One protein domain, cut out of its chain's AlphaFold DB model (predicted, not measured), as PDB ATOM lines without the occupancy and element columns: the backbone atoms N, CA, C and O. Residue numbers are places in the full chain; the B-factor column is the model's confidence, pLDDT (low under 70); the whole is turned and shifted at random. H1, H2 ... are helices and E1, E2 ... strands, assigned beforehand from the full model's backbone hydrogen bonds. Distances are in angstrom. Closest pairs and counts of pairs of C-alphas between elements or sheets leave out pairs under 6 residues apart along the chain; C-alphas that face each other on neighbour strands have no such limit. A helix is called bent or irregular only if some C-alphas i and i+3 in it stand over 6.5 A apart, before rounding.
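This is residues 160 to 375 of the 379 residues of an uncharacterized protein of Paenibacillus faecis (UniProt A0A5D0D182). A strongly twisted sheet of nine strands curls round helix H7; at one end H1a crosses strands E7, E8 and E9, with H8 side by side with it, and at the other end are the small helices H3, H4 and H5, with residues 244 to 251, in the long link from H4 to H5, sticking out. The printed part has 216 residues, with eight named helices and nine named strands in the order H1 E1 H2 E2 E3 H3 H4 H5 E4 E5 E6 H6 H7 E7 E8 E9 H8. The branched sheet is antiparallel, the class mixed. The whole is compact, radius of gyration of the C-alphas 18.6 A, but elongated, spanning 59 by 37 by 36 A.

Start at H1, residues 163 to 186, assigned as one helix by its hydrogen bonds but bent: C-alphas 175 and 178 are 6.9 A apart, and arms H1a, 163 to 175, and H1b, 178 to 186, stand at a steep tilt of 45 degrees. H1a is on the sheet at a height of 9.5 A; its Ala 169 and Tyr 341 of E8, 334 to 341, are their closest C-alphas, 5.6 A. H1a touches H8, 358 to 370, at a shallow tilt of 15 degrees, opposite ways, closest C-alphas Ser 174 and Lys 362, 6.3 A. E1, 193 to 199, has E6, 287 to 293, on one side, N 196 to O 290 2.9 A, and E7, 324 to 330, on the other, N 195 to O 326 2.8 A. H2, 200 to 213, irregular only just, with C-alphas 201 and 204 7.0 A apart, touches H7, 307 to 319, with residues 205 to 209 alone, closest C-alphas Tyr 209 and Leu 316, 7.3 A. E3, 220 to 226, has E2, 214 to 217, on one side, N 222 to O 215 2.9 A; on the other are E4, 268 to 270, N 225 to O 269 2.9 A, and E5, 274 to 280, N 221 to O 274 2.9 A. E5 and E6 form a hairpin, N 291 to O 277 2.9 A. H3, 229 to 236, touches H6, 297 to 305, closest C-alphas Ala 230 and Gln 305, 6.1 A, and only just touches H5, 256 to 260, with 3 pairs of C-alphas within 8 A, the closest Leu 235 and Val 259, 5.8 A. H4, 239 to 243, is close to H5 but not clearly touching, closest C-alphas Gly 240 and Val 259, 7.8 A. E7, E8 and E9, 344 to 352, form a meander, each the antiparallel neighbour of the one before, N 327 to O 337 and N 338 to O 348 both 2.8 A. Every O i to N i+4 pair is within hydrogen-bond range in H1a, H3, H5, H7 and H8; H2 has 8 of 10, H6 4 of 5, H1b 2 of 5 with 3 of 6 at i+3, H4 0 of 1 with 1 of 2.

Find C-alpha 163 at (-53.673, -36.925, 15.722), where H1a begins its 18.3 A. H2 runs 21.0 A, H7 18.3 A and E9 24.1 A. H8 runs 18.4 A to C-alpha 370 at (-46.026, -38.527, 7.640).

The farthest C-alphas, Gly 249 and Met 370, are 60.4 A apart. The printed part has no cut; H4 to H5 is the long link. Mean pLDDT of the printed part is 78.5, with 55 residues under 70, among them 177 to 190 and 238 to 259.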
ATOM      1  N   GLU A 160     -58.726 -42.909  20.106       70.19
ATOM      2  CA  GLU A 160     -59.348 -41.879  20.943       70.19
ATOM      3  C   GLU A 160     -58.545 -40.574  20.999       70.19
ATOM      4  O   GLU A 160     -59.114 -39.491  21.166       70.19
ATOM      5  N   VAL A 161     -57.219 -40.650  20.862       71.69
ATOM      6  CA  VAL A 161     -56.352 -39.473  20.938       71.69
ATOM      7  C   VAL A 161     -56.393 -38.723  19.610       71.69
ATOM      8  O   VAL A 161     -56.327 -39.314  18.532       71.69
ATOM      9  N   SER A 162     -56.476 -37.389  19.664       75.88
ATOM     10  CA  SER A 162     -56.364 -36.581  18.447       75.88
ATOM     11  C   SER A 162     -55.001 -36.805  17.787       75.88
ATOM     12  O   SER A 162     -53.989 -36.894  18.480       75.88
ATOM     13  N   GLN A 163     -54.940 -36.808  16.454       73.62
ATOM     14  CA  GLN A 163     -53.673 -36.925  15.722       73.62
ATOM     15  C   GLN A 163     -52.592 -35.987  16.269       73.62
ATOM     16  O   GLN A 163     -51.451 -36.395  16.473       73.62
ATOM     17  N   LYS A 164     -52.944 -34.725  16.539       78.12
ATOM     18  CA  LYS A 164     -52.009 -33.740  17.089       78.12
ATOM     19  C   LYS A 164     -51.414 -34.206  18.422       78.12
ATOM     20  O   LYS A 164     -50.210 -34.061  18.624       78.12
ATOM     21  N   ASN A 165     -52.237 -34.754  19.314       77.94
ATOM     22  CA  ASN A 165     -51.797 -35.213  20.630       77.94
ATOM     23  C   ASN A 165     -51.020 -36.526  20.530       77.94
ATOM     24  O   ASN A 165     -50.006 -36.658  21.203       77.94
ATOM     25  N   PHE A 166     -51.416 -37.445  19.644       77.44
ATOM     26  CA  PHE A 166     -50.652 -38.661  19.362       77.44
ATOM     27  C   PHE A 166     -49.250 -38.307  18.857       77.44
ATOM     28  O   PHE A 166     -48.245 -38.764  19.401       77.44
ATOM     29  N   LEU A 167     -49.169 -37.434  17.848       79.81
ATOM     30  CA  LEU A 167     -47.895 -37.003  17.290       79.81
ATOM     31  C   LEU A 167     -47.055 -36.252  18.332       79.81
ATOM     32  O   LEU A 167     -45.879 -36.551  18.493       79.81
ATOM     33  N   GLY A 168     -47.655 -35.341  19.099       81.56
ATOM     34  CA  GLY A 168     -46.957 -34.649  20.186       81.56
ATOM     35  C   GLY A 168     -46.406 -35.602  21.252       81.56
ATOM     36  O   GLY A 168     -45.245 -35.480  21.640       81.56
ATOM     37  N   ALA A 169     -47.209 -36.578  21.682       79.62
ATOM     38  CA  ALA A 169     -46.828 -37.572  22.680       79.62
ATOM     39  C   ALA A 169     -45.661 -38.443  22.213       79.62
ATOM     40  O   ALA A 169     -44.705 -38.654  22.958       79.62
ATOM     41  N   MET A 170     -45.715 -38.915  20.968       78.75
ATOM     42  CA  MET A 170     -44.669 -39.753  20.393       78.75
ATOM     43  C   MET A 170     -43.380 -38.973  20.100       78.75
ATOM     44  O   MET A 170     -42.293 -39.498  20.337       78.75
ATOM     45  N   ASP A 171     -43.468 -37.718  19.639       80.44
ATOM     46  CA  ASP A 171     -42.302 -36.842  19.463       80.44
ATOM     47  C   ASP A 171     -41.602 -36.597  20.807       80.44
ATOM     48  O   ASP A 171     -40.389 -36.780  20.922       80.44
ATOM     49  N   GLU A 172     -42.373 -36.277  21.850       82.44
ATOM     50  CA  GLU A 172     -41.864 -36.113  23.213       82.44
ATOM     51  C   GLU A 172     -41.250 -37.416  23.747       82.44
ATOM     52  O   GLU A 172     -40.119 -37.401  24.232       82.44
ATOM     53  N   PHE A 173     -41.918 -38.562  23.587       79.88
ATOM     54  CA  PHE A 173     -41.354 -39.860  23.968       79.88
ATOM     55  C   PHE A 173     -40.025 -40.125  23.243       79.88
ATOM     56  O   PHE A 173     -39.025 -40.458  23.873       79.88
ATOM     57  N   SER A 174     -39.968 -39.891  21.929       75.19
ATOM     58  CA  SER A 174     -38.774 -40.141  21.115       75.19
ATOM     59  C   SER A 174     -37.569 -39.276  21.507       75.19
ATOM     60  O   SER A 174     -36.426 -39.703  21.333       75.19
ATOM     61  N   LYS A 175     -37.794 -38.065  22.033       76.12
ATOM     62  CA  LYS A 175     -36.726 -37.182  22.530       76.12
ATOM     63  C   LYS A 175     -36.089 -37.720  23.801       76.12
ATOM     64  O   LYS A 175     -34.877 -37.610  23.929       76.12
ATOM     65  N   ASN A 176     -36.894 -38.329  24.668       73.06
ATOM     66  CA  ASN A 176     -36.461 -38.892  25.945       73.06
ATOM     67  C   ASN A 176     -35.990 -40.360  25.812       73.06
ATOM     68  O   ASN A 176     -35.244 -40.852  26.651       73.06
ATOM     69  N   LEU A 177     -36.347 -41.044  24.715       68.81
ATOM     70  CA  LEU A 177     -35.955 -42.429  24.406       68.81
ATOM     71  C   LEU A 177     -34.441 -42.735  24.411       68.81
ATOM     72  O   LEU A 177     -34.088 -43.813  24.879       68.81
ATOM     73  N   PRO A 178     -33.526 -41.872  23.918       58.34
ATOM     74  CA  PRO A 178     -32.091 -42.150  23.961       58.34
ATOM     75  C   PRO A 178     -31.553 -42.386  25.374       58.34
ATOM     76  O   PRO A 178     -30.808 -43.342  25.583       58.34
ATOM     77  N   ASP A 179     -31.970 -41.565  26.337       60.16
ATOM     78  CA  ASP A 179     -31.546 -41.695  27.735       60.16
ATOM     79  C   ASP A 179     -32.163 -42.955  28.370       60.16
ATOM     80  O   ASP A 179     -31.520 -43.657  29.149       60.16
ATOM     81  N   ILE A 180     -33.383 -43.311  27.946       57.78
ATOM     82  CA  ILE A 180     -34.072 -44.551  28.329       57.78
ATOM     83  C   ILE A 180     -33.315 -45.784  27.802       57.78
ATOM     84  O   ILE A 180     -33.059 -46.706  28.573       57.78
ATOM     85  N   LEU A 181     -32.894 -45.819  26.528       52.25
ATOM     86  CA  LEU A 181     -32.203 -46.994  25.965       52.25
ATOM     87  C   LEU A 181     -30.742 -47.130  26.418       52.25
ATOM     88  O   LEU A 181     -30.267 -48.255  26.570       52.25
ATOM     89  N   ALA A 182     -30.045 -46.029  26.718       52.00
ATOM     90  CA  ALA A 182     -28.696 -46.080  27.297       52.00
ATOM     91  C   ALA A 182     -28.661 -46.839  28.644       52.00
ATOM     92  O   ALA A 182     -27.670 -47.501  28.977       52.00
ATOM     93  N   SER A 183     -29.766 -46.807  29.398       47.31
ATOM     94  CA  SER A 183     -29.925 -47.618  30.610       47.31
ATOM     95  C   SER A 183     -30.033 -49.127  30.313       47.31
ATOM     96  O   SER A 183     -29.517 -49.937  31.084       47.31
ATOM     97  N   TYR A 184     -30.598 -49.521  29.163       48.72
ATOM     98  CA  TYR A 184     -30.723 -50.925  28.748       48.72
ATOM     99  C   TYR A 184     -29.426 -51.507  28.170       48.72
ATOM    100  O   TYR A 184     -29.146 -52.686  28.375       48.72
ATOM    101  N   GLU A 185     -28.600 -50.703  27.492       46.38
ATOM    102  CA  GLU A 185     -27.291 -51.159  26.981       46.38
ATOM    103  C   GLU A 185     -26.305 -51.513  28.108       46.38
ATOM    104  O   GLU A 185     -25.380 -52.307  27.918       46.38
ATOM    105  N   THR A 186     -26.502 -50.939  29.298       43.69
ATOM    106  CA  THR A 186     -25.617 -51.121  30.458       43.69
ATOM    107  C   THR A 186     -26.161 -52.102  31.500       43.69
ATOM    108  O   THR A 186     -25.373 -52.672  32.256       43.69
ATOM    109  N   ASN A 187     -27.472 -52.375  31.498       46.56
ATOM    110  CA  ASN A 187     -28.132 -53.358  32.356       46.56
ATOM    111  C   ASN A 187     -29.015 -54.301  31.522       46.56
ATOM    112  O   ASN A 187     -30.106 -53.946  31.097       46.56
ATOM    113  N   TYR A 188     -28.600 -55.566  31.392       48.66
ATOM    114  CA  TYR A 188     -29.371 -56.645  30.741       48.66
ATOM    115  C   TYR A 188     -30.723 -56.979  31.410       48.66
ATOM    116  O   TYR A 188     -31.408 -57.911  30.989       48.66
ATOM    117  N   LYS A 189     -31.098 -56.279  32.483       58.12
ATOM    118  CA  LYS A 189     -32.343 -56.501  33.206       58.12
ATOM    119  C   LYS A 189     -33.328 -55.417  32.784       58.12
ATOM    120  O   LYS A 189     -33.217 -54.282  33.226       58.12
ATOM    121  N   PHE A 190     -34.254 -55.777  31.900       67.94
ATOM    122  CA  PHE A 190     -35.419 -54.945  31.634       67.94
ATOM    123  C   PHE A 190     -36.259 -54.872  32.910       67.94
ATOM    124  O   PHE A 190     -36.585 -55.909  33.493       67.94
ATOM    125  N   GLU A 191     -36.558 -53.659  33.354       74.75
ATOM    126  CA  GLU A 191     -37.393 -53.407  34.521       74.75
ATOM    127  C   GLU A 191     -38.685 -52.757  34.033       74.75
ATOM    128  O   GLU A 191     -38.655 -51.799  33.254       74.75
ATOM    129  N   GLU A 192     -39.823 -53.323  34.442       83.88
ATOM    130  CA  GLU A 192     -41.095 -52.640  34.241       83.88
ATOM    131  C   GLU A 192     -41.097 -51.400  35.126       83.88
ATOM    132  O   GLU A 192     -40.684 -51.474  36.277       83.88
ATOM    133  N   GLU A 193     -41.530 -50.257  34.610       89.31
ATOM    134  CA  GLU A 193     -41.504 -49.002  35.361       89.31
ATOM    135  C   GLU A 193     -42.570 -48.034  34.865       89.31
ATOM    136  O   GLU A 193     -43.009 -48.109  33.716       89.31
ATOM    137  N   TYR A 194     -42.958 -47.093  35.725       92.69
ATOM    138  CA  TYR A 194     -43.655 -45.880  35.305       92.69
ATOM    139  C   TYR A 194     -42.690 -44.710  35.377       92.69
ATOM    140  O   TYR A 194     -42.026 -44.515  36.398       92.69
ATOM    141  N   THR A 195     -42.677 -43.897  34.329       92.88
ATOM    142  CA  THR A 195     -41.820 -42.723  34.239       92.88
ATOM    143  C   THR A 195     -42.636 -41.488  33.902       92.88
ATOM    144  O   THR A 195     -43.442 -41.479  32.968       92.88
ATOM    145  N   LEU A 196     -42.424 -40.437  34.691       94.38
ATOM    146  CA  LEU A 196     -43.030 -39.123  34.522       94.38
ATOM    147  C   LEU A 196     -41.957 -38.134  34.084       94.38
ATOM    148  O   LEU A 196     -40.922 -38.007  34.733       94.38
ATOM    149  N   ILE A 197     -42.238 -37.389  33.022       92.44
ATOM    150  CA  ILE A 197     -41.441 -36.249  32.583       92.44
ATOM    151  C   ILE A 197     -42.143 -34.982  33.058       92.44
ATOM    152  O   ILE A 197     -43.271 -34.696  32.651       92.44
ATOM    153  N   LEU A 198     -41.485 -34.216  33.922       93.19
ATOM    154  CA  LEU A 198     -42.044 -33.015  34.548       93.19
ATOM    155  C   LEU A 198     -40.973 -31.939  34.734       93.19
ATOM    156  O   LEU A 198     -39.780 -32.194  34.548       93.19
ATOM    157  N   ARG A 199     -41.394 -30.714  35.065       92.94
ATOM    158  CA  ARG A 199     -40.443 -29.629  35.333       92.94
ATOM    159  C   ARG A 199     -39.845 -29.779  36.723       92.94
ATOM    160  O   ARG A 199     -40.544 -30.200  37.642       92.94
ATOM    161  N   LYS A 200     -38.607 -29.329  36.930       93.31
ATOM    162  CA  LYS A 200     -37.952 -29.332  38.254       93.31
ATOM    163  C   LYS A 200     -38.810 -28.661  39.328       93.31
ATOM    164  O   LYS A 200     -38.878 -29.142  40.456       93.31
ATOM    165  N   ALA A 201     -39.512 -27.586  38.965       93.88
ATOM    166  CA  ALA A 201     -40.421 -26.870  39.861       93.88
ATOM    167  C   ALA A 201     -41.606 -27.722  40.371       93.88
ATOM    168  O   ALA A 201     -42.168 -27.412  41.421       93.88
ATOM    169  N   ASP A 202     -41.965 -28.792  39.659       95.00
ATOM    170  CA  ASP A 202     -43.108 -29.656  39.962       95.00
ATOM    171  C   ASP A 202     -42.723 -30.879  40.841       95.00
ATOM    172  O   ASP A 202     -43.594 -31.656  41.241       95.00
ATOM    173  N   LEU A 203     -41.447 -31.017  41.244       94.75
ATOM    174  CA  LEU A 203     -40.975 -32.088  42.144       94.75
ATOM    175  C   LEU A 203     -41.550 -31.994  43.566       94.75
ATOM    176  O   LEU A 203     -41.894 -33.008  44.172       94.75
ATOM    177  N   GLU A 204     -41.681 -30.789  44.119       94.88
ATOM    178  CA  GLU A 204     -42.282 -30.600  45.449       94.88
ATOM    179  C   GLU A 204     -43.789 -30.933  45.466       94.88
ATOM    180  O   GLU A 204     -44.231 -31.667  46.359       94.88
ATOM    181  N   PRO A 205     -44.594 -30.483  44.478       95.81
ATOM    182  CA  PRO A 205     -45.954 -30.982  44.278       95.81
ATOM    183  C   PRO A 205     -46.047 -32.510  44.184       95.81
ATOM    184  O   PRO A 205     -46.913 -33.099  44.834       95.81
ATOM    185  N   LEU A 206     -45.137 -33.154  43.443       95.81
ATOM    186  CA  LEU A 206     -45.063 -34.612  43.331       95.81
ATOM    187  C   LEU A 206     -44.838 -35.283  44.689       95.81
ATOM    188  O   LEU A 206     -45.626 -36.141  45.093       95.81
ATOM    189  N   ARG A 207     -43.803 -34.866  45.423       95.50
ATOM    190  CA  ARG A 207     -43.488 -35.409  46.755       95.50
ATOM    191  C   ARG A 207     -44.659 -35.219  47.717       95.50
ATOM    192  O   ARG A 207     -45.049 -36.150  48.418       95.50
ATOM    193  N   SER A 208     -45.281 -34.042  47.676       95.62
ATOM    194  CA  SER A 208     -46.472 -33.726  48.467       95.62
ATOM    195  C   SER A 208     -47.673 -34.601  48.107       95.62
ATOM    196  O   SER A 208     -48.484 -34.900  48.979       95.62
ATOM    197  N   TYR A 209     -47.840 -34.984  46.838       95.25
ATOM    198  CA  TYR A 209     -48.901 -35.902  46.421       95.25
ATOM    199  C   TYR A 209     -48.641 -37.324  46.930       95.25
ATOM    200  O   TYR A 209     -49.544 -37.935  47.503       95.25
ATOM    201  N   ILE A 210     -47.407 -37.820  46.787       94.75
ATOM    202  CA  ILE A 210     -47.001 -39.151  47.265       94.75
ATOM    203  C   ILE A 210     -47.241 -39.282  48.772       94.75
ATOM    204  O   ILE A 210     -47.872 -40.242  49.196       94.75
ATOM    205  N   GLU A 211     -46.846 -38.292  49.573       94.50
ATOM    206  CA  GLU A 211     -47.074 -38.295  51.030       94.50
ATOM    207  C   GLU A 211     -48.562 -38.230  51.427       94.50
ATOM    208  O   GLU A 211     -48.939 -38.636  52.523       94.50
ATOM    209  N   ARG A 212     -49.453 -37.745  50.546       93.25
ATOM    210  CA  ARG A 212     -50.908 -37.793  50.792       93.25
ATOM    211  C   ARG A 212     -51.521 -39.160  50.489       93.25
ATOM    212  O   ARG A 212     -52.532 -39.502  51.096       93.25
ATOM    213  N   GLN A 213     -50.964 -39.898  49.530       90.81
ATOM    214  CA  GLN A 213     -51.508 -41.178  49.044       90.81
ATOM    215  C   GLN A 213     -50.711 -42.403  49.526       90.81
ATOM    216  O   GLN A 213     -51.083 -43.543  49.251       90.81
ATOM    217  N   GLY A 214     -49.617 -42.171  50.241       91.06
ATOM    218  CA  GLY A 214     -48.606 -43.153  50.600       91.06
ATOM    219  C   GLY A 214     -47.608 -42.539  51.578       91.06
ATOM    220  O   GLY A 214     -48.014 -41.813  52.481       91.06
ATOM    221  N   HIS A 215     -46.325 -42.854  51.426       93.69
ATOM    222  CA  HIS A 215     -45.213 -42.177  52.106       93.69
ATOM    223  C   HIS A 215     -43.871 -42.570  51.478       93.69
ATOM    224  O   HIS A 215     -43.772 -43.598  50.797       93.69
ATOM    225  N   PHE A 216     -42.825 -41.785  51.743       92.44
ATOM    226  CA  PHE A 216     -41.447 -42.191  51.472       92.44
ATOM    227  C   PHE A 216     -40.860 -43.004  52.640       92.44
ATOM    228  O   PHE A 216     -41.017 -42.658  53.810       92.44
ATOM    229  N   ASP A 217     -40.125 -44.072  52.326       90.94
ATOM    230  CA  ASP A 217     -39.407 -44.911  53.291       90.94
ATOM    231  C   ASP A 217     -38.019 -45.271  52.741       90.94
ATOM    232  O   ASP A 217     -37.894 -46.043  51.793       90.94
ATOM    233  N   ASN A 218     -36.960 -44.699  53.328       87.81
ATOM    234  CA  ASN A 218     -35.557 -44.986  52.988       87.81
ATOM    235  C   ASN A 218     -35.216 -44.881  51.484       87.81
ATOM    236  O   ASN A 218     -34.497 -45.717  50.941       87.81
ATOM    237  N   GLY A 219     -35.719 -43.842  50.805       84.62
ATOM    238  CA  GLY A 219     -35.488 -43.632  49.368       84.62
ATOM    239  C   GLY A 219     -36.398 -44.462  48.457       84.62
ATOM    240  O   GLY A 219     -36.239 -44.428  47.243       84.62
ATOM    241  N   GLN A 220     -37.359 -45.180  49.034       91.75
ATOM    242  CA  GLN A 220     -38.418 -45.884  48.324       91.75
ATOM    243  C   GLN A 220     -39.766 -45.219  48.592       91.75
ATOM    244  O   GLN A 220     -39.902 -44.433  49.532       91.75
ATOM    245  N   VAL A 221     -40.775 -45.571  47.802       93.25
ATOM    246  CA  VAL A 221     -42.159 -45.146  48.024       93.25
ATOM    247  C   VAL A 221     -43.036 -46.337  48.371       93.25
ATOM    248  O   VAL A 221     -42.915 -47.423  47.801       93.25
ATOM    249  N   VAL A 222     -43.932 -46.127  49.328       91.44
ATOM    250  CA  VAL A 222     -44.982 -47.074  49.694       91.44
ATOM    251  C   VAL A 222     -46.303 -46.457  49.277       91.44
ATOM    252  O   VAL A 222     -46.710 -45.433  49.824       91.44
ATOM    253  N   LEU A 223     -46.957 -47.071  48.295       92.38
ATOM    254  CA  LEU A 223     -48.180 -46.557  47.686       92.38
ATOM    255  C   LEU A 223     -49.373 -47.455  48.007       92.38
ATOM    256  O   LEU A 223     -49.231 -48.661  48.232       92.38
ATOM    257  N   LYS A 224     -50.556 -46.840  48.017       92.12
ATOM    258  CA  LYS A 224     -51.840 -47.517  48.184       92.12
ATOM    259  C   LYS A 224     -52.687 -47.327  46.936       92.12
ATOM    260  O   LYS A 224     -52.821 -46.204  46.449       92.12
ATOM    261  N   PHE A 225     -53.292 -48.410  46.474       93.69
ATOM    262  CA  PHE A 225     -54.101 -48.437  45.259       93.69
ATOM    263  C   PHE A 225     -55.501 -48.944  45.564       93.69
ATOM    264  O   PHE A 225     -55.674 -49.765  46.463       93.69
ATOM    265  N   ASP A 226     -56.491 -48.464  44.818       94.31
ATOM    266  CA  ASP A 226     -57.848 -48.998  44.902       94.31
ATOM    267  C   ASP A 226     -57.859 -50.459  44.437       94.31
ATOM    268  O   ASP A 226     -57.156 -50.837  43.501       94.31
ATOM    269  N   LEU A 227     -58.638 -51.305  45.096       91.19
ATOM    270  CA  LEU A 227     -58.692 -52.725  44.781       91.19
ATOM    271  C   LEU A 227     -59.299 -52.979  43.390       91.19
ATOM    272  O   LEU A 227     -60.446 -52.614  43.137       91.19
ATOM    273  N   ASP A 228     -58.566 -53.681  42.526       93.31
ATOM    274  CA  ASP A 228     -59.061 -54.203  41.248       93.31
ATOM    275  C   ASP A 228     -58.870 -55.726  41.135       93.31
ATOM    276  O   ASP A 228     -58.427 -56.401  42.070       93.31
ATOM    277  N   SER A 229     -59.246 -56.292  39.987       90.69
ATOM    278  CA  SER A 229     -59.142 -57.730  39.724       90.69
ATOM    279  C   SER A 229     -57.695 -58.236  39.705       90.69
ATOM    280  O   SER A 229     -57.450 -59.354  40.161       90.69
ATOM    281  N   ALA A 230     -56.739 -57.433  39.230       89.50
ATOM    282  CA  ALA A 230     -55.324 -57.795  39.189       89.50
ATOM    283  C   ALA A 230     -54.724 -57.827  40.602       89.50
ATOM    284  O   ALA A 230     -54.071 -58.801  40.976       89.50
ATOM    285  N   LEU A 231     -55.019 -56.814  41.419       87.38
ATOM    286  CA  LEU A 231     -54.632 -56.745  42.827       87.38
ATOM    287  C   LEU A 231     -55.285 -57.861  43.644       87.38
ATOM    288  O   LEU A 231     -54.607 -58.513  44.436       87.38
ATOM    289  N   MET A 232     -56.572 -58.144  43.423       85.06
ATOM    290  CA  MET A 232     -57.237 -59.289  44.050       85.06
ATOM    291  C   MET A 232     -56.543 -60.599  43.694       85.06
ATOM    292  O   MET A 232     -56.176 -61.351  44.592       85.06
ATOM    293  N   ARG A 233     -56.304 -60.848  42.404       83.62
ATOM    294  CA  ARG A 233     -55.626 -62.060  41.936       83.62
ATOM    295  C   ARG A 233     -54.227 -62.198  42.538       83.62
ATOM    296  O   ARG A 233     -53.874 -63.271  43.016       83.62
ATOM    297  N   TYR A 234     -53.462 -61.111  42.581       81.44
ATOM    298  CA  TYR A 234     -52.142 -61.079  43.208       81.44
ATOM    299  C   TYR A 234     -52.184 -61.489  44.686       81.44
ATOM    300  O   TYR A 234     -51.370 -62.294  45.146       81.44
ATOM    301  N   LEU A 235     -53.156 -60.969  45.442       78.44
ATOM    302  CA  LEU A 235     -53.340 -61.340  46.845       78.44
ATOM    303  C   LEU A 235     -53.785 -62.805  46.991       78.44
ATOM    304  O   LEU A 235     -53.287 -63.517  47.864       78.44
ATOM    305  N   GLU A 236     -54.702 -63.258  46.133       74.88
ATOM    306  CA  GLU A 236     -55.262 -64.613  46.104       74.88
ATOM    307  C   GLU A 236     -54.229 -65.697  45.768       74.88
ATOM    308  O   GLU A 236     -54.269 -66.787  46.341       74.88
ATOM    309  N   GLU A 237     -53.257 -65.395  44.905       71.94
ATOM    310  CA  GLU A 237     -52.140 -66.283  44.554       71.94
ATOM    311  C   GLU A 237     -51.088 -66.398  45.687       71.94
ATOM    312  O   GLU A 237     -50.004 -66.969  45.517       71.94
ATOM    313  N   GLY A 238     -51.403 -65.885  46.886       59.12
ATOM    314  CA  GLY A 238     -50.590 -66.026  48.094       59.12
ATOM    315  C   GLY A 238     -49.306 -65.200  48.052       59.12
ATOM    316  O   GLY A 238     -48.362 -65.468  48.795       59.12
ATOM    317  N   HIS A 239     -49.228 -64.197  47.176       57.31
ATOM    318  CA  HIS A 239     -48.026 -63.375  47.036       57.31
ATOM    319  C   HIS A 239     -47.845 -62.404  48.202       57.31
ATOM    320  O   HIS A 239     -46.709 -62.179  48.612       57.31
ATOM    321  N   GLY A 240     -48.934 -62.029  48.879       49.62
ATOM    322  CA  GLY A 240     -48.841 -61.456  50.221       49.62
ATOM    323  C   GLY A 240     -48.157 -62.409  51.217       49.62
ATOM    324  O   GLY A 240     -47.320 -62.003  52.010       49.62
ATOM    325  N   GLU A 241     -48.413 -63.718  51.200       46.56
ATOM    326  CA  GLU A 241     -47.872 -64.622  52.235       46.56
ATOM    327  C   GLU A 241     -46.339 -64.789  52.201       46.56
ATOM    328  O   GLU A 241     -45.724 -64.923  53.264       46.56
ATOM    329  N   GLN A 242     -45.709 -64.711  51.020       48.38
ATOM    330  CA  GLN A 242     -44.239 -64.682  50.897       48.38
ATOM    331  C   GLN A 242     -43.627 -63.344  51.348       48.38
ATOM    332  O   GLN A 242     -42.458 -63.303  51.729       48.38
ATOM    333  N   GLU A 243     -44.411 -62.269  51.339       49.12
ATOM    334  CA  GLU A 243     -43.976 -60.898  51.638       49.12
ATOM    335  C   GLU A 243     -44.090 -60.543  53.127       49.12
ATOM    336  O   GLU A 243     -43.349 -59.690  53.612       49.12
ATOM    337  N   TYR A 244     -44.926 -61.266  53.882       48.00
ATOM    338  CA  TYR A 244     -45.156 -61.039  55.317       48.00
ATOM    339  C   TYR A 244     -44.665 -62.180  56.236       48.00
ATOM    340  O   TYR A 244     -44.982 -62.195  57.425       48.00
ATOM    341  N   GLY A 245     -43.857 -63.114  55.716       44.59
ATOM    342  CA  GLY A 245     -43.041 -64.026  56.532       44.59
ATOM    343  C   GLY A 245     -43.755 -65.236  57.149       44.59
ATOM    344  O   GLY A 245     -43.503 -65.555  58.311       44.59
ATOM    345  N   ILE A 246     -44.605 -65.947  56.399       45.50
ATOM    346  CA  ILE A 246     -45.217 -67.209  56.862       45.50
ATOM    347  C   ILE A 246     -44.502 -68.411  56.219       45.50
ATOM    348  O   ILE A 246     -44.274 -68.454  55.013       45.50
ATOM    349  N   SER A 247     -44.101 -69.387  57.041       38.97
ATOM    350  CA  SER A 247     -43.304 -70.547  56.622       38.97
ATOM    351  C   SER A 247     -44.047 -71.440  55.626       38.97
ATOM    352  O   SER A 247     -45.159 -71.887  55.911       38.97
ATOM    353  N   GLN A 248     -43.390 -71.784  54.513       44.53
ATOM    354  CA  GLN A 248     -43.863 -72.814  53.590       44.53
ATOM    355  C   GLN A 248     -44.017 -74.154  54.319       44.53
ATOM    356  O   GLN A 248     -43.032 -74.777  54.715       44.53
ATOM    357  N   GLY A 249     -45.258 -74.603  54.487       41.88
ATOM    358  CA  GLY A 249     -45.540 -75.893  55.104       41.88
ATOM    359  C   GLY A 249     -47.026 -76.133  55.326       41.88
ATOM    360  O   GLY A 249     -47.483 -76.079  56.458       41.88
ATOM    361  N   GLY A 250     -47.751 -76.435  54.243       38.50
ATOM    362  CA  GLY A 250     -49.176 -76.785  54.256       38.50
ATOM    363  C   GLY A 250     -50.046 -75.537  54.384       38.50
ATOM    364  O   GLY A 250     -50.082 -74.905  55.425       38.50
ATOM    365  N   ILE A 251     -50.762 -75.122  53.345       41.22
ATOM    366  CA  ILE A 251     -52.116 -75.619  53.074       41.22
ATOM    367  C   ILE A 251     -52.536 -75.069  51.687       41.22
ATOM    368  O   ILE A 251     -52.448 -73.864  51.483       41.22
ATOM    369  N   PRO A 252     -53.036 -75.888  50.738       43.38
ATOM    370  CA  PRO A 252     -53.553 -75.429  49.442       43.38
ATOM    371  C   PRO A 252     -55.035 -75.019  49.540       43.38
ATOM    372  O   PRO A 252     -55.850 -75.390  48.701       43.38
ATOM    373  N   TYR A 253     -55.407 -74.306  50.602       45.94
ATOM    374  CA  TYR A 253     -56.752 -73.761  50.768       45.94
ATOM    375  C   TYR A 253     -56.651 -72.250  50.888       45.94
ATOM    376  O   TYR A 253     -56.252 -71.717  51.918       45.94
ATOM    377  N   PHE A 254     -57.040 -71.604  49.793       53.88
ATOM    378  CA  PHE A 254     -57.470 -70.218  49.687       53.88
ATOM    379  C   PHE A 254     -58.167 -69.754  50.974       53.88
ATOM    380  O   PHE A 254     -59.330 -70.090  51.216       53.88
ATOM    381  N   ASN A 255     -57.460 -69.017  51.829       57.22
ATOM    382  CA  ASN A 255     -58.060 -68.460  53.029       57.22
ATOM    383  C   ASN A 255     -58.434 -67.004  52.757       57.22
ATOM    384  O   ASN A 255     -57.598 -66.108  52.855       57.22
ATOM    385  N   LYS A 256     -59.709 -66.773  52.426       59.78
ATOM    386  CA  LYS A 256     -60.279 -65.429  52.237       59.78
ATOM    387  C   LYS A 256     -59.900 -64.477  53.374       59.78
ATOM    388  O   LYS A 256     -59.611 -63.315  53.121       59.78
ATOM    389  N   GLU A 257     -59.833 -64.974  54.609       63.28
ATOM    390  CA  GLU A 257     -59.479 -64.177  55.789       63.28
ATOM    391  C   GLU A 257     -58.044 -63.617  55.726       63.28
ATOM    392  O   GLU A 257     -57.774 -62.553  56.278       63.28
ATOM    393  N   ILE A 258     -57.128 -64.289  55.016       64.75
ATOM    394  CA  ILE A 258     -55.737 -63.849  54.826       64.75
ATOM    395  C   ILE A 258     -55.627 -62.782  53.732       64.75
ATOM    396  O   ILE A 258     -54.783 -61.901  53.842       64.75
ATOM    397  N   VAL A 259     -56.472 -62.816  52.702       69.38
ATOM    398  CA  VAL A 259     -56.506 -61.765  51.672       69.38
ATOM    399  C   VAL A 259     -57.085 -60.475  52.255       69.38
ATOM    400  O   VAL A 259     -56.490 -59.408  52.114       69.38
ATOM    401  N   TYR A 260     -58.188 -60.573  53.009       75.69
ATOM    402  CA  TYR A 260     -58.864 -59.403  53.580       75.69
ATOM    403  C   TYR A 260     -58.030 -58.620  54.604       75.69
ATOM    404  O   TYR A 260     -58.287 -57.436  54.780       75.69
ATOM    405  N   LYS A 261     -57.013 -59.212  55.252       79.81
ATOM    406  CA  LYS A 261     -56.122 -58.443  56.153       79.81
ATOM    407  C   LYS A 261     -55.208 -57.448  55.428       79.81
ATOM    408  O   LYS A 261     -54.637 -56.591  56.094       79.81
ATOM    409  N   TYR A 262     -55.045 -57.572  54.110       78.19
ATOM    410  CA  TYR A 262     -54.238 -56.656  53.294       78.19
ATOM    411  C   TYR A 262     -55.083 -55.614  52.555       78.19
ATOM    412  O   TYR A 262     -54.533 -54.773  51.847       78.19
ATOM    413  N   ILE A 263     -56.405 -55.672  52.723       85.62
ATOM    414  CA  ILE A 263     -57.356 -54.730  52.145       85.62
ATOM    415  C   ILE A 263     -57.824 -53.813  53.276       85.62
ATOM    416  O   ILE A 263     -58.393 -54.262  54.272       85.62
ATOM    417  N   GLU A 264     -57.559 -52.520  53.138       87.75
ATOM    418  CA  GLU A 264     -57.997 -51.503  54.088       87.75
ATOM    419  C   GLU A 264     -59.529 -51.318  54.037       87.75
ATOM    420  O   GLU A 264     -60.174 -51.694  53.053       87.75
ATOM    421  N   PRO A 265     -60.162 -50.750  55.086       87.25
ATOM    422  CA  PRO A 265     -61.618 -50.572  55.128       87.25
ATOM    423  C   PRO A 265     -62.205 -49.736  53.981       87.25
ATOM    424  O   PRO A 265     -63.402 -49.825  53.719       87.25
ATOM    425  N   ASP A 266     -61.386 -48.916  53.323       89.50
ATOM    426  CA  ASP A 266     -61.728 -48.118  52.144       89.50
ATOM    427  C   ASP A 266     -61.441 -48.845  50.818       89.50
ATOM    428  O   ASP A 266     -61.477 -48.224  49.761       89.50
ATOM    429  N   TYR A 267     -61.205 -50.160  50.869       91.00
ATOM    430  CA  TYR A 267     -60.874 -51.013  49.727       91.00
ATOM    431  C   TYR A 267     -59.561 -50.641  49.037       91.00
ATOM    432  O   TYR A 267     -59.410 -50.859  47.836       91.00
ATOM    433  N   LYS A 268     -58.590 -50.127  49.796       91.50
ATOM    434  CA  LYS A 268     -57.232 -49.906  49.299       91.50
ATOM    435  C   LYS A 268     -56.285 -51.032  49.671       91.50
ATOM    436  O   LYS A 268     -56.404 -51.646  50.729       91.50
ATOM    437  N   VAL A 269     -55.312 -51.274  48.804       89.38
ATOM    438  CA  VAL A 269     -54.241 -52.248  49.007       89.38
ATOM    439  C   VAL A 269     -52.913 -51.520  48.972       89.38
ATOM    440  O   VAL A 269     -52.595 -50.819  48.009       89.38
ATOM    441  N   GLN A 270     -52.130 -51.694  50.031       88.62
ATOM    442  CA  GLN A 270     -50.732 -51.297  50.033       88.62
ATOM    443  C   GLN A 270     -49.910 -52.407  49.377       88.62
ATOM    444  O   GLN A 270     -49.948 -53.549  49.836       88.62
ATOM    445  N   ILE A 271     -49.152 -52.071  48.338       85.19
ATOM    446  CA  ILE A 271     -48.204 -53.010  47.724       85.19
ATOM    447  C   ILE A 271     -46.798 -52.817  48.306       85.19
ATOM    448  O   ILE A 271     -46.568 -51.962  49.168       85.19
ATOM    449  N   GLU A 272     -45.853 -53.651  47.882       80.88
ATOM    450  CA  GLU A 272     -44.465 -53.571  48.334       80.88
ATOM    451  C   GLU A 272     -43.804 -52.221  47.984       80.88
ATOM    452  O   GLU A 272     -44.267 -51.474  47.126       80.88
ATOM    453  N   ARG A 273     -42.703 -51.906  48.679       87.94
ATOM    454  CA  ARG A 273     -41.877 -50.724  48.423       87.94
ATOM    455  C   ARG A 273     -41.406 -50.688  46.968       87.94
ATOM    456  O   ARG A 273     -40.752 -51.622  46.503       87.94
ATOM    457  N   ILE A 274     -41.671 -49.568  46.310       91.44
ATOM    458  CA  ILE A 274     -41.279 -49.275  44.933       91.44
ATOM    459  C   ILE A 274     -40.030 -48.396  44.980       91.44
ATOM    460  O   ILE A 274     -39.956 -47.457  45.779       91.44
ATOM    461  N   ASP A 275     -39.035 -48.700  44.155       92.06
ATOM    462  CA  ASP A 275     -37.869 -47.836  44.013       92.06
ATOM    463  C   ASP A 275     -38.245 -46.540  43.300       92.06
ATOM    464  O   ASP A 275     -39.071 -46.515  42.389       92.06
ATOM    465  N   TYR A 276     -37.631 -45.452  43.748       92.88
ATOM    466  CA  TYR A 276     -37.898 -44.105  43.276       92.88
ATOM    467  C   TYR A 276     -36.584 -43.455  42.858       92.88
ATOM    468  O   TYR A 276     -35.626 -43.437  43.634       92.88
ATOM    469  N   SER A 277     -36.531 -42.911  41.644       91.81
ATOM    470  CA  SER A 277     -35.356 -42.182  41.160       91.81
ATOM    471  C   SER A 277     -35.740 -40.925  40.392       91.81
ATOM    472  O   SER A 277     -36.805 -40.855  39.783       91.81
ATOM    473  N   GLU A 278     -34.858 -39.931  40.443       92.44
ATOM    474  CA  GLU A 278     -34.979 -38.652  39.747       92.44
ATOM    475  C   GLU A 278     -33.720 -38.457  38.902       92.44
ATOM    476  O   GLU A 278     -32.606 -38.581  39.415       92.44
ATOM    477  N   GLU A 279     -33.889 -38.151  37.622       89.38
ATOM    478  CA  GLU A 279     -32.792 -37.906  36.688       89.38
ATOM    479  C   GLU A 279     -33.041 -36.618  35.902       89.38
ATOM    480  O   GLU A 279     -34.110 -36.425  35.324       89.38
ATOM    481  N   GLU A 280     -32.058 -35.719  35.880       88.31
ATOM    482  CA  GLU A 280     -32.130 -34.520  35.045       88.31
ATOM    483  C   GLU A 280     -31.930 -34.892  33.575       88.31
ATOM    484  O   GLU A 280     -30.955 -35.555  33.226       88.31
ATOM    485  N   LEU A 281     -32.836 -34.435  32.713       81.69
ATOM    486  CA  LEU A 281     -32.775 -34.743  31.288       81.69
ATOM    487  C   LEU A 281     -31.830 -33.777  30.566       81.69
ATOM    488  O   LEU A 281     -31.933 -32.556  30.694       81.69
ATOM    489  N   GLY A 282     -30.899 -34.324  29.784       66.12
ATOM    490  CA  GLY A 282     -29.948 -33.526  29.015       66.12
ATOM    491  C   GLY A 282     -30.635 -32.747  27.887       66.12
ATOM    492  O   GLY A 282     -31.322 -33.322  27.051       66.12
ATOM    493  N   GLY A 283     -30.414 -31.430  27.818       64.25
ATOM    494  CA  GLY A 283     -30.843 -30.585  26.691       64.25
ATOM    495  C   GLY A 283     -32.016 -29.636  26.962       64.25
ATOM    496  O   GLY A 283     -32.190 -28.689  26.195       64.25
ATOM    497  N   ASP A 284     -32.758 -29.817  28.057       63.31
ATOM    498  CA  ASP A 284     -33.754 -28.859  28.562       63.31
ATOM    499  C   ASP A 284     -33.520 -28.675  30.072       63.31
ATOM    500  O   ASP A 284     -33.879 -29.541  30.869       63.31
ATOM    501  N   GLU A 285     -32.853 -27.578  30.467       63.31
ATOM    502  CA  GLU A 285     -32.296 -27.370  31.825       63.31
ATOM    503  C   GLU A 285     -33.339 -27.412  32.966       63.31
ATOM    504  O   GLU A 285     -32.966 -27.452  34.145       63.31
ATOM    505  N   ASP A 286     -34.633 -27.454  32.636       87.25
ATOM    506  CA  ASP A 286     -35.746 -27.445  33.586       87.25
ATOM    507  C   ASP A 286     -36.540 -28.764  33.654       87.25
ATOM    508  O   ASP A 286     -37.557 -28.809  34.341       87.25
ATOM    509  N   ARG A 287     -36.122 -29.853  32.988       89.25
ATOM    510  CA  ARG A 287     -36.863 -31.134  33.020       89.25
ATOM    511  C   ARG A 287     -36.177 -32.234  33.820       89.25
ATOM    512  O   ARG A 287     -34.953 -32.351  33.845       89.25
ATOM    513  N   VAL A 288     -37.002 -33.060  34.456       91.19
ATOM    514  CA  VAL A 288     -36.596 -34.244  35.221       91.19
ATOM    515  C   VAL A 288     -37.474 -35.423  34.822       91.19
ATOM    516  O   VAL A 288     -38.693 -35.284  34.690       91.19
ATOM    517  N   ALA A 289     -36.841 -36.579  34.644       91.50
ATOM    518  CA  ALA A 289     -37.503 -37.868  34.592       91.50
ATOM    519  C   ALA A 289     -37.587 -38.445  36.007       91.50
ATOM    520  O   ALA A 289     -36.575 -38.567  36.699       91.50
ATOM    521  N   VAL A 290     -38.793 -38.802  36.437       93.81
ATOM    522  CA  VAL A 290     -39.028 -39.474  37.716       93.81
ATOM    523  C   VAL A 290     -39.527 -40.884  37.459       93.81
ATOM    524  O   VAL A 290     -40.563 -41.045  36.813       93.81
ATOM    525  N   ARG A 291     -38.807 -41.886  37.970       93.12
ATOM    526  CA  ARG A 291     -39.088 -43.308  37.725       93.12
ATOM    527  C   ARG A 291     -39.581 -44.020  38.977       93.12
ATOM    528  O   ARG A 291     -39.049 -43.803  40.068       93.12
ATOM    529  N   PHE A 292     -40.554 -44.902  38.783       93.69
ATOM    530  CA  PHE A 292     -41.148 -45.779  39.786       93.69
ATOM    531  C   PHE A 292     -40.929 -47.231  39.364       93.69
ATOM    532  O   PHE A 292     -41.583 -47.705  38.432       93.69
ATOM    533  N   ILE A 293     -40.014 -47.918  40.050       90.25
ATOM    534  CA  ILE A 293     -39.501 -49.230  39.645       90.25
ATOM    535  C   ILE A 293     -39.915 -50.298  40.679       90.25
ATOM    536  O   ILE A 293     -39.443 -50.269  41.823       90.25
ATOM    537  N   PRO A 294     -40.819 -51.237  40.353       87.38
ATOM    538  CA  PRO A 294     -41.093 -52.409  41.176       87.38
ATOM    539  C   PRO A 294     -39.829 -53.257  41.404       87.38
ATOM    540  O   PRO A 294     -39.031 -53.511  40.510       87.38
ATOM    541  N   LYS A 295     -39.630 -53.719  42.645       76.88
ATOM    542  CA  LYS A 295     -38.427 -54.483  43.031       76.88
ATOM    543  C   LYS A 295     -38.479 -55.968  42.700       76.88
ATOM    544  O   LYS A 295     -37.443 -56.641  42.693       76.88
ATOM    545  N   LYS A 296     -39.680 -56.515  42.533       75.38
ATOM    546  CA  LYS A 296     -39.904 -57.948  42.373       75.38
ATOM    547  C   LYS A 296     -40.738 -58.194  41.138       75.38
ATOM    548  O   LYS A 296     -41.789 -57.589  40.987       75.38
ATOM    549  N   TRP A 297     -40.362 -59.240  40.406       63.81
ATOM    550  CA  TRP A 297     -41.062 -59.729  39.214       63.81
ATOM    551  C   TRP A 297     -42.584 -59.885  39.376       63.81
ATOM    552  O   TRP A 297     -43.331 -59.810  38.407       63.81
ATOM    553  N   LYS A 298     -43.067 -60.129  40.600       67.56
ATOM    554  CA  LYS A 298     -44.501 -60.253  40.897       67.56
ATOM    555  C   LYS A 298     -45.207 -58.898  40.958       67.56
ATOM    556  O   LYS A 298     -46.361 -58.796  40.562       67.56
ATOM    557  N   THR A 299     -44.525 -57.874  41.464       73.00
ATOM    558  CA  THR A 299     -45.002 -56.489  41.451       73.00
ATOM    559  C   THR A 299     -44.927 -55.905  40.038       73.00
ATOM    560  O   THR A 299     -45.791 -55.112  39.684       73.00
ATOM    561  N   ASP A 300     -43.985 -56.366  39.207       76.69
ATOM    562  CA  ASP A 300     -43.937 -56.035  37.775       76.69
ATOM    563  C   ASP A 300     -45.272 -56.423  37.103       76.69
ATOM    564  O   ASP A 300     -45.964 -55.580  36.540       76.69
ATOM    565  N   GLN A 301     -45.756 -57.657  37.310       80.00
ATOM    566  CA  GLN A 301     -47.057 -58.089  36.765       80.00
ATOM    567  C   GLN A 301     -48.239 -57.211  37.206       80.00
ATOM    568  O   GLN A 301     -49.172 -56.992  36.434       80.00
ATOM    569  N   LEU A 302     -48.216 -56.687  38.435       85.81
ATOM    570  CA  LEU A 302     -49.234 -55.735  38.881       85.81
ATOM    571  C   LEU A 302     -49.139 -54.414  38.123       85.81
ATOM    572  O   LEU A 302     -50.165 -53.878  37.711       85.81
ATOM    573  N   PHE A 303     -47.929 -53.899  37.924       87.12
ATOM    574  CA  PHE A 303     -47.701 -52.650  37.207       87.12
ATOM    575  C   PHE A 303     -48.241 -52.724  35.777       87.12
ATOM    576  O   PHE A 303     -48.873 -51.765  35.322       87.12
ATOM    577  N   SER A 304     -48.063 -53.854  35.087       84.19
ATOM    578  CA  SER A 304     -48.589 -54.084  33.734       84.19
ATOM    579  C   SER A 304     -50.105 -54.324  33.676       84.19
ATOM    580  O   SER A 304     -50.758 -53.817  32.754       84.19
ATOM    581  N   GLN A 305     -50.677 -55.053  34.643       88.12
ATOM    582  CA  GLN A 305     -52.059 -55.559  34.575       88.12
ATOM    583  C   GLN A 305     -53.100 -54.733  35.346       88.12
ATOM    584  O   GLN A 305     -54.273 -54.772  34.984       88.12
ATOM    585  N   SER A 306     -52.713 -54.001  36.395       91.56
ATOM    586  CA  SER A 306     -53.662 -53.289  37.263       91.56
ATOM    587  C   SER A 306     -54.153 -51.981  36.636       91.56
ATOM    588  O   SER A 306     -53.378 -51.064  36.348       91.56
ATOM    589  N   GLU A 307     -55.471 -51.871  36.470       91.25
ATOM    590  CA  GLU A 307     -56.136 -50.631  36.066       91.25
ATOM    591  C   GLU A 307     -56.060 -49.579  37.173       91.25
ATOM    592  O   GLU A 307     -55.844 -48.405  36.879       91.25
ATOM    593  N   SER A 308     -56.158 -49.988  38.440       93.50
ATOM    594  CA  SER A 308     -56.058 -49.078  39.581       93.50
ATOM    595  C   SER A 308     -54.680 -48.435  39.698       93.50
ATOM    596  O   SER A 308     -54.587 -47.227  39.928       93.50
ATOM    597  N   ILE A 309     -53.601 -49.204  39.501       93.88
ATOM    598  CA  ILE A 309     -52.238 -48.651  39.467       93.88
ATOM    599  C   ILE A 309     -52.114 -47.652  38.316       93.88
ATOM    600  O   ILE A 309     -51.657 -46.525  38.516       93.88
ATOM    601  N   ARG A 310     -52.598 -48.013  37.124       92.56
ATOM    602  CA  ARG A 310     -52.577 -47.112  35.965       92.56
ATOM    603  C   ARG A 310     -53.360 -45.826  36.229       92.56
ATOM    604  O   ARG A 310     -52.860 -44.737  35.957       92.56
ATOM    605  N   HIS A 311     -54.557 -45.930  36.802       93.06
ATOM    606  CA  HIS A 311     -55.406 -44.789  37.144       93.06
ATOM    607  C   HIS A 311     -54.754 -43.870  38.184       93.06
ATOM    608  O   HIS A 311     -54.849 -42.642  38.085       93.06
ATOM    609  N   TRP A 312     -54.042 -44.450  39.151       94.75
ATOM    610  CA  TRP A 312     -53.258 -43.691  40.117       94.75
ATOM    611  C   TRP A 312     -52.186 -42.851  39.416       94.75
ATOM    612  O   TRP A 312     -52.096 -41.650  39.666       94.75
ATOM    613  N   PHE A 313     -51.449 -43.428  38.461       94.69
ATOM    614  CA  PHE A 313     -50.453 -42.687  37.679       94.69
ATOM    615  C   PHE A 313     -51.074 -41.633  36.758       94.69
ATOM    616  O   PHE A 313     -50.515 -40.544  36.636       94.69
ATOM    617  N   VAL A 314     -52.249 -41.880  36.169       93.12
ATOM    618  CA  VAL A 314     -53.008 -40.850  35.429       93.12
ATOM    619  C   VAL A 314     -53.349 -39.669  36.339       93.12
ATOM    620  O   VAL A 314     -53.149 -38.510  35.970       93.12
ATOM    621  N   THR A 315     -53.842 -39.955  37.544       94.56
ATOM    622  CA  THR A 315     -54.216 -38.927  38.523       94.56
ATOM    623  C   THR A 315     -52.995 -38.142  38.983       94.56
ATOM    624  O   THR A 315     -53.016 -36.913  38.944       94.56
ATOM    625  N   LEU A 316     -51.909 -38.835  39.333       94.81
ATOM    626  CA  LEU A 316     -50.648 -38.203  39.696       94.81
ATOM    627  C   LEU A 316     -50.157 -37.270  38.582       94.81
ATOM    628  O   LEU A 316     -49.812 -36.123  38.851       94.81
ATOM    629  N   SER A 317     -50.178 -37.740  37.332       94.38
ATOM    630  CA  SER A 317     -49.724 -36.976  36.164       94.38
ATOM    631  C   SER A 317     -50.472 -35.656  36.008       94.38
ATOM    632  O   SER A 317     -49.864 -34.633  35.706       94.38
ATOM    633  N   ARG A 318     -51.787 -35.659  36.247       93.19
ATOM    634  CA  ARG A 318     -52.615 -34.446  36.202       93.19
ATOM    635  C   ARG A 318     -52.288 -33.489  37.340       93.19
ATOM    636  O   ARG A 318     -52.148 -32.292  37.110       93.19
ATOM    637  N   GLU A 319     -52.130 -34.015  38.548       93.81
ATOM    638  CA  GLU A 319     -51.862 -33.227  39.756       93.81
ATOM    639  C   GLU A 319     -50.516 -32.503  39.700       93.81
ATOM    640  O   GLU A 319     -50.402 -31.370  40.166       93.81
ATOM    641  N   VAL A 320     -49.509 -33.128  39.090       93.81
ATOM    642  CA  VAL A 320     -48.168 -32.540  38.937       93.81
ATOM    643  C   VAL A 320     -47.958 -31.878  37.578       93.81
ATOM    644  O   VAL A 320     -46.852 -31.442  37.279       93.81
ATOM    645  N   SER A 321     -49.007 -31.799  36.748       92.19
ATOM    646  CA  SER A 321     -48.929 -31.273  35.377       92.19
ATOM    647  C   SER A 321     -47.788 -31.906  34.567       92.19
ATOM    648  O   SER A 321     -47.056 -31.215  33.857       92.19
ATOM    649  N   ALA A 322     -47.622 -33.226  34.696       92.31
ATOM    650  CA  ALA A 322     -46.604 -33.974  33.974       92.31
ATOM    651  C   ALA A 322     -46.765 -33.755  32.465       92.31
ATOM    652  O   ALA A 322     -47.865 -33.829  31.907       92.31
ATOM    653  N   LYS A 323     -45.642 -33.496  31.795       91.44
ATOM    654  CA  LYS A 323     -45.591 -33.317  30.346       91.44
ATOM    655  C   LYS A 323     -45.899 -34.631  29.631       91.44
ATOM    656  O   LYS A 323     -46.656 -34.638  28.665       91.44
ATOM    657  N   LEU A 324     -45.314 -35.723  30.115       91.69
ATOM    658  CA  LEU A 324     -45.476 -37.070  29.582       91.69
ATOM    659  C   LEU A 324     -45.425 -38.061  30.740       91.69
ATOM    660  O   LEU A 324     -44.549 -37.954  31.593       91.69
ATOM    661  N   THR A 325     -46.312 -39.045  30.725       93.38
ATOM    662  CA  THR A 325     -46.225 -40.209  31.605       93.38
ATOM    663  C   THR A 325     -46.343 -41.450  30.760       93.38
ATOM    664  O   THR A 325     -47.313 -41.605  30.014       93.38
ATOM    665  N   TYR A 326     -45.371 -42.337  30.880       91.69
ATOM    666  CA  TYR A 326     -45.366 -43.599  30.166       91.69
ATOM    667  C   TYR A 326     -44.955 -44.734  31.093       91.69
ATOM    668  O   TYR A 326     -44.381 -44.529  32.160       91.69
ATOM    669  N   GLN A 327     -45.280 -45.937  30.664       91.00
ATOM    670  CA  GLN A 327     -44.912 -47.178  31.305       91.00
ATOM    671  C   GLN A 327     -44.010 -47.965  30.363       91.00
ATOM    672  O   GLN A 327     -44.326 -48.080  29.182       91.00
ATOM    673  N   SER A 328     -42.923 -48.525  30.879       86.69
ATOM    674  CA  SER A 328     -42.137 -49.558  30.201       86.69
ATOM    675  C   SER A 328     -42.599 -50.919  30.719       86.69
ATOM    676  O   SER A 328     -42.742 -51.096  31.927       86.69
ATOM    677  N   LEU A 329     -42.889 -51.857  29.820       83.94
ATOM    678  CA  LEU A 329     -43.423 -53.180  30.151       83.94
ATOM    679  C   LEU A 329     -42.912 -54.269  29.197       83.94
ATOM    680  O   LEU A 329     -42.493 -53.976  28.076       83.94
ATOM    681  N   TRP A 330     -42.939 -55.530  29.637       77.25
ATOM    682  CA  TRP A 330     -42.537 -56.657  28.797       77.25
ATOM    683  C   TRP A 330     -43.780 -57.353  28.240       77.25
ATOM    684  O   TRP A 330     -44.512 -58.016  28.971       77.25
ATOM    685  N   ASN A 331     -44.024 -57.214  26.935       73.56
ATOM    686  CA  ASN A 331     -45.178 -57.814  26.258       73.56
ATOM    687  C   ASN A 331     -44.716 -58.483  24.961       73.56
ATOM    688  O   ASN A 331     -44.716 -57.857  23.902       73.56
ATOM    689  N   ASP A 332     -44.218 -59.719  25.082       67.81
ATOM    690  CA  ASP A 332     -43.567 -60.482  24.000       67.81
ATOM    691  C   ASP A 332     -42.392 -59.739  23.323       67.81
ATOM    692  O   ASP A 332     -41.999 -60.029  22.192       67.81
ATOM    693  N   GLY A 333     -41.810 -58.772  24.040       69.56
ATOM    694  CA  GLY A 333     -40.787 -57.843  23.575       69.56
ATOM    695  C   GLY A 333     -40.756 -56.577  24.435       69.56
ATOM    696  O   GLY A 333     -41.474 -56.472  25.434       69.56
ATOM    697  N   TYR A 334     -39.933 -55.606  24.032       74.75
ATOM    698  CA  TYR A 334     -39.864 -54.304  24.694       74.75
ATOM    699  C   TYR A 334     -41.089 -53.486  24.296       74.75
ATOM    700  O   TYR A 334     -41.244 -53.105  23.131       74.75
ATOM    701  N   ALA A 335     -41.968 -53.231  25.258       79.56
ATOM    702  CA  ALA A 335     -43.162 -52.441  25.046       79.56
ATOM    703  C   ALA A 335     -43.153 -51.189  25.916       79.56
ATOM    704  O   ALA A 335     -42.634 -51.165  27.035       79.56
ATOM    705  N   HIS A 336     -43.771 -50.141  25.391       85.31
ATOM    706  CA  HIS A 336     -44.041 -48.930  26.134       85.31
ATOM    707  C   HIS A 336     -45.497 -48.532  25.949       85.31
ATOM    708  O   HIS A 336     -46.081 -48.692  24.879       85.31
ATOM    709  N   ARG A 337     -46.084 -47.985  27.005       87.81
ATOM    710  CA  ARG A 337     -47.444 -47.462  27.005       87.81
ATOM    711  C   ARG A 337     -47.413 -46.015  27.451       87.81
ATOM    712  O   ARG A 337     -47.146 -45.737  28.615       87.81
ATOM    713  N   ILE A 338     -47.692 -45.081  26.550       88.62
ATOM    714  CA  ILE A 338     -47.896 -43.678  26.909       88.62
ATOM    715  C   ILE A 338     -49.267 -43.564  27.561       88.62
ATOM    716  O   ILE A 338     -50.296 -43.785  26.930       88.62
ATOM    717  N   ILE A 339     -49.278 -43.215  28.840       89.69
ATOM    718  CA  ILE A 339     -50.477 -43.162  29.674       89.69
ATOM    719  C   ILE A 339     -51.072 -41.760  29.656       89.69
ATOM    720  O   ILE A 339     -52.286 -41.612  29.504       89.69
ATOM    721  N   CYS A 340     -50.223 -40.736  29.764       89.75
ATOM    722  CA  CYS A 340     -50.636 -39.341  29.710       89.75
ATOM    723  C   CYS A 340     -49.700 -38.492  28.857       89.75
ATOM    724  O   CYS A 340     -48.484 -38.678  28.886       89.75
ATOM    725  N   TYR A 341     -50.269 -37.502  28.173       89.44
ATOM    726  CA  TYR A 341     -49.533 -36.436  27.499       89.44
ATOM    727  C   TYR A 341     -50.235 -35.103  27.762       89.44
ATOM    728  O   TYR A 341     -51.441 -34.993  27.569       89.44
ATOM    729  N   GLU A 342     -49.494 -34.111  28.264       87.00
ATOM    730  CA  GLU A 342     -50.025 -32.790  28.650       87.00
ATOM    731  C   GLU A 342     -51.267 -32.855  29.570       87.00
ATOM    732  O   GLU A 342     -52.187 -32.048  29.469       87.00
ATOM    733  N   GLY A 343     -51.301 -33.829  30.488       80.06
ATOM    734  CA  GLY A 343     -52.413 -34.041  31.428       80.06
ATOM    735  C   GLY A 343     -53.640 -34.765  30.848       80.06
ATOM    736  O   GLY A 343     -54.550 -35.138  31.600       80.06
ATOM    737  N   GLU A 344     -53.667 -35.029  29.542       84.56
ATOM    738  CA  GLU A 344     -54.709 -35.825  28.899       84.56
ATOM    739  C   GLU A 344     -54.377 -37.319  28.960       84.56
ATOM    740  O   GLU A 344     -53.214 -37.718  28.910       84.56
ATOM    741  N   HIS A 345     -55.408 -38.155  29.104       84.44
ATOM    742  CA  HIS A 345     -55.247 -39.607  29.045       84.44
ATOM    743  C   HIS A 345     -54.994 -40.008  27.591       84.44
ATOM    744  O   HIS A 345     -55.795 -39.669  26.726       84.44
ATOM    745  N   ALA A 346     -53.876 -40.689  27.339       83.06
ATOM    746  CA  ALA A 346     -53.454 -41.079  26.000       83.06
ATOM    747  C   ALA A 346     -53.636 -42.581  25.758       83.06
ATOM    748  O   ALA A 346     -54.237 -42.952  24.765       83.06
ATOM    749  N   ASN A 347     -53.149 -43.437  26.662       82.75
ATOM    750  CA  ASN A 347     -53.210 -44.907  26.574       82.75
ATOM    751  C   ASN A 347     -52.776 -45.494  25.211       82.75
ATOM    752  O   ASN A 347     -53.434 -46.375  24.657       82.75
ATOM    753  N   ILE A 348     -51.662 -44.995  24.672       80.88
ATOM    754  CA  ILE A 348     -51.055 -45.467  23.422       80.88
ATOM    755  C   ILE A 348     -50.018 -46.530  23.773       80.88
ATOM    756  O   ILE A 348     -49.020 -46.208  24.413       80.88
ATOM    757  N   GLU A 349     -50.216 -47.776  23.353       83.62
ATOM    758  CA  GLU A 349     -49.235 -48.848  23.535       83.62
ATOM    759  C   GLU A 349     -48.454 -49.085  22.245       83.62
ATOM    760  O   GLU A 349     -49.009 -49.055  21.146       83.62
ATOM    761  N   PHE A 350     -47.159 -49.342  22.363       81.44
ATOM    762  CA  PHE A 350     -46.370 -49.846  21.257       81.44
ATOM    763  C   PHE A 350     -45.335 -50.861  21.714       81.44
ATOM    764  O   PHE A 350     -44.718 -50.717  22.768       81.44
ATOM    765  N   THR A 351     -45.126 -51.872  20.879       77.62
ATOM    766  CA  THR A 351     -44.191 -52.972  21.119       77.62
ATOM    767  C   THR A 351     -43.180 -53.022  19.987       77.62
ATOM    768  O   THR A 351     -43.553 -53.141  18.816       77.62
ATOM    769  N   GLY A 352     -41.901 -52.933  20.341       68.12
ATOM    770  CA  GLY A 352     -40.767 -53.124  19.447       68.12
ATOM    771  C   GLY A 352     -40.038 -54.436  19.739       68.12
ATOM    772  O   GLY A 352     -40.067 -54.964  20.851       68.12
ATOM    773  N   HIS A 353     -39.363 -54.978  18.729       63.56
ATOM    774  CA  HIS A 353     -38.470 -56.121  18.924       63.56
ATOM    775  C   HIS A 353     -37.135 -55.684  19.553       63.56
ATOM    776  O   HIS A 353     -36.745 -54.523  19.443       63.56
ATOM    777  N   TYR A 354     -36.408 -56.619  20.173       51.78
ATOM    778  CA  TYR A 354     -35.197 -56.368  20.979       51.78
ATOM    779  C   TYR A 354     -34.014 -55.702  20.250       51.78
ATOM    780  O   TYR A 354     -33.056 -55.303  20.901       51.78
ATOM    781  N   GLU A 355     -34.063 -55.564  18.923       56.22
ATOM    782  CA  GLU A 355     -33.002 -54.941  18.111       56.22
ATOM    783  C   GLU A 355     -33.341 -53.507  17.673       56.22
ATOM    784  O   GLU A 355     -32.663 -52.940  16.816       56.22
ATOM    785  N   LEU A 356     -34.418 -52.912  18.199       62.62
ATOM    786  CA  LEU A 356     -34.844 -51.593  17.753       62.62
ATOM    787  C   LEU A 356     -33.971 -50.478  18.353       62.62
ATOM    788  O   LEU A 356     -34.257 -49.951  19.425       62.62
ATOM    789  N   GLU A 357     -32.924 -50.087  17.627       66.38
ATOM    790  CA  GLU A 357     -32.115 -48.908  17.955       66.38
ATOM    791  C   GLU A 357     -32.974 -47.627  18.020       66.38
ATOM    792  O   GLU A 357     -33.924 -47.452  17.251       66.38
ATOM    793  N   VAL A 358     -32.603 -46.666  18.879       65.50
ATOM    794  CA  VAL A 358     -33.308 -45.369  19.017       65.50
ATOM    795  C   VAL A 358     -33.433 -44.640  17.679       65.50
ATOM    796  O   VAL A 358     -34.472 -44.061  17.361       65.50
ATOM    797  N   SER A 359     -32.343 -44.637  16.908       67.31
ATOM    798  CA  SER A 359     -32.254 -44.058  15.565       67.31
ATOM    799  C   SER A 359     -33.327 -44.653  14.657       67.31
ATOM    800  O   SER A 359     -34.059 -43.914  13.996       67.31
ATOM    801  N   ARG A 360     -33.475 -45.979  14.706       73.69
ATOM    802  CA  ARG A 360     -34.443 -46.736  13.923       73.69
ATOM    803  C   ARG A 360     -35.873 -46.497  14.392       73.69
ATOM    804  O   ARG A 360     -36.740 -46.277  13.554       73.69
ATOM    805  N   PHE A 361     -36.133 -46.451  15.700       72.75
ATOM    806  CA  PHE A 361     -37.450 -46.068  16.224       72.75
ATOM    807  C   PHE A 361     -37.848 -44.659  15.768       72.75
ATOM    808  O   PHE A 361     -38.955 -44.465  15.271       72.75
ATOM    809  N   LYS A 362     -36.938 -43.677  15.881       71.00
ATOM    810  CA  LYS A 362     -37.171 -42.296  15.423       71.00
ATOM    811  C   LYS A 362     -37.475 -42.239  13.932       71.00
ATOM    812  O   LYS A 362     -38.344 -41.480  13.516       71.00
ATOM    813  N   GLU A 363     -36.774 -43.034  13.130       75.88
ATOM    814  CA  GLU A 363     -37.009 -43.139  11.693       75.88
ATOM    815  C   GLU A 363     -38.387 -43.737  11.383       75.88
ATOM    816  O   GLU A 363     -39.147 -43.124  10.630       75.88
ATOM    817  N   ILE A 364     -38.740 -44.866  12.014       75.12
ATOM    818  CA  ILE A 364     -40.063 -45.494  11.876       75.12
ATOM    819  C   ILE A 364     -41.146 -44.509  12.267       75.12
ATOM    820  O   ILE A 364     -42.059 -44.282  11.480       75.12
ATOM    821  N   TYR A 365     -41.031 -43.886  13.436       72.31
ATOM    822  CA  TYR A 365     -42.012 -42.923  13.904       72.31
ATOM    823  C   TYR A 365     -42.125 -41.719  12.964       72.31
ATOM    824  O   TYR A 365     -43.234 -41.327  12.609       72.31
ATOM    825  N   ARG A 366     -41.005 -41.157  12.496       78.00
ATOM    826  CA  ARG A 366     -41.015 -40.037  11.549       78.00
ATOM    827  C   ARG A 366     -41.764 -40.411  10.275       78.00
ATOM    828  O   ARG A 366     -42.638 -39.663   9.851       78.00
ATOM    829  N   VAL A 367     -41.456 -41.553   9.666       76.31
ATOM    830  CA  VAL A 367     -42.127 -41.970   8.428       76.31
ATOM    831  C   VAL A 367     -43.589 -42.316   8.693       76.31
ATOM    832  O   VAL A 367     -44.457 -41.845   7.967       76.31
ATOM    833  N   PHE A 368     -43.882 -43.039   9.770       73.88
ATOM    834  CA  PHE A 368     -45.242 -43.346  10.202       73.88
ATOM    835  C   PHE A 368     -46.076 -42.071  10.408       73.88
ATOM    836  O   PHE A 368     -47.186 -41.976   9.892       73.88
ATOM    837  N   SER A 369     -45.514 -41.045  11.056       74.88
ATOM    838  CA  SER A 369     -46.182 -39.759  11.289       74.88
ATOM    839  C   SER A 369     -46.554 -39.023  10.000       74.88
ATOM    840  O   SER A 369     -47.600 -38.381   9.949       74.88
ATOM    841  N   MET A 370     -45.745 -39.151   8.940       75.88
ATOM    842  CA  MET A 370     -46.026 -38.527   7.640       75.88
ATOM    843  C   MET A 370     -47.248 -39.133   6.952       75.88
ATOM    844  O   MET A 370     -47.915 -38.453   6.179       75.88
ATOM    845  N   TYR A 371     -47.521 -40.409   7.218       74.62
ATOM    846  CA  TYR A 371     -48.665 -41.121   6.660       74.62
ATOM    847  C   TYR A 371     -49.790 -41.275   7.673       74.62
ATOM    848  O   TYR A 371     -50.749 -41.964   7.363       74.62
ATOM    849  N   PHE A 372     -49.709 -40.633   8.845       72.19
ATOM    850  CA  PHE A 372     -50.645 -40.842   9.950       72.19
ATOM    851  C   PHE A 372     -52.115 -40.608   9.556       72.19
ATOM    852  O   PHE A 372     -52.995 -41.360   9.961       72.19
ATOM    853  N   ASP A 373     -52.372 -39.628   8.686       67.25
ATOM    854  CA  ASP A 373     -53.712 -39.352   8.143       67.25
ATOM    855  C   ASP A 373     -54.301 -40.529   7.357       67.25
ATOM    856  O   ASP A 373     -55.511 -40.660   7.246       67.25
ATOM    857  N   GLN A 374     -53.457 -41.409   6.815       66.88
ATOM    858  CA  GLN A 374     -53.893 -42.619   6.119       66.88
ATOM    859  C   GLN A 374     -54.389 -43.707   7.083       66.88
ATOM    860  O   GLN A 374     -54.991 -44.675   6.628       66.88
ATOM    861  N   PHE A 375     -54.114 -43.574   8.385       64.12
ATOM    862  CA  PHE A 375     -54.506 -44.529   9.428       64.12
ATOM    863  C   PHE A 375     -55.815 -44.151  10.123       64.12
ATOM    864  O   PHE A 375     -56.434 -45.016  10.744       64.12
TER     865      PHE A 375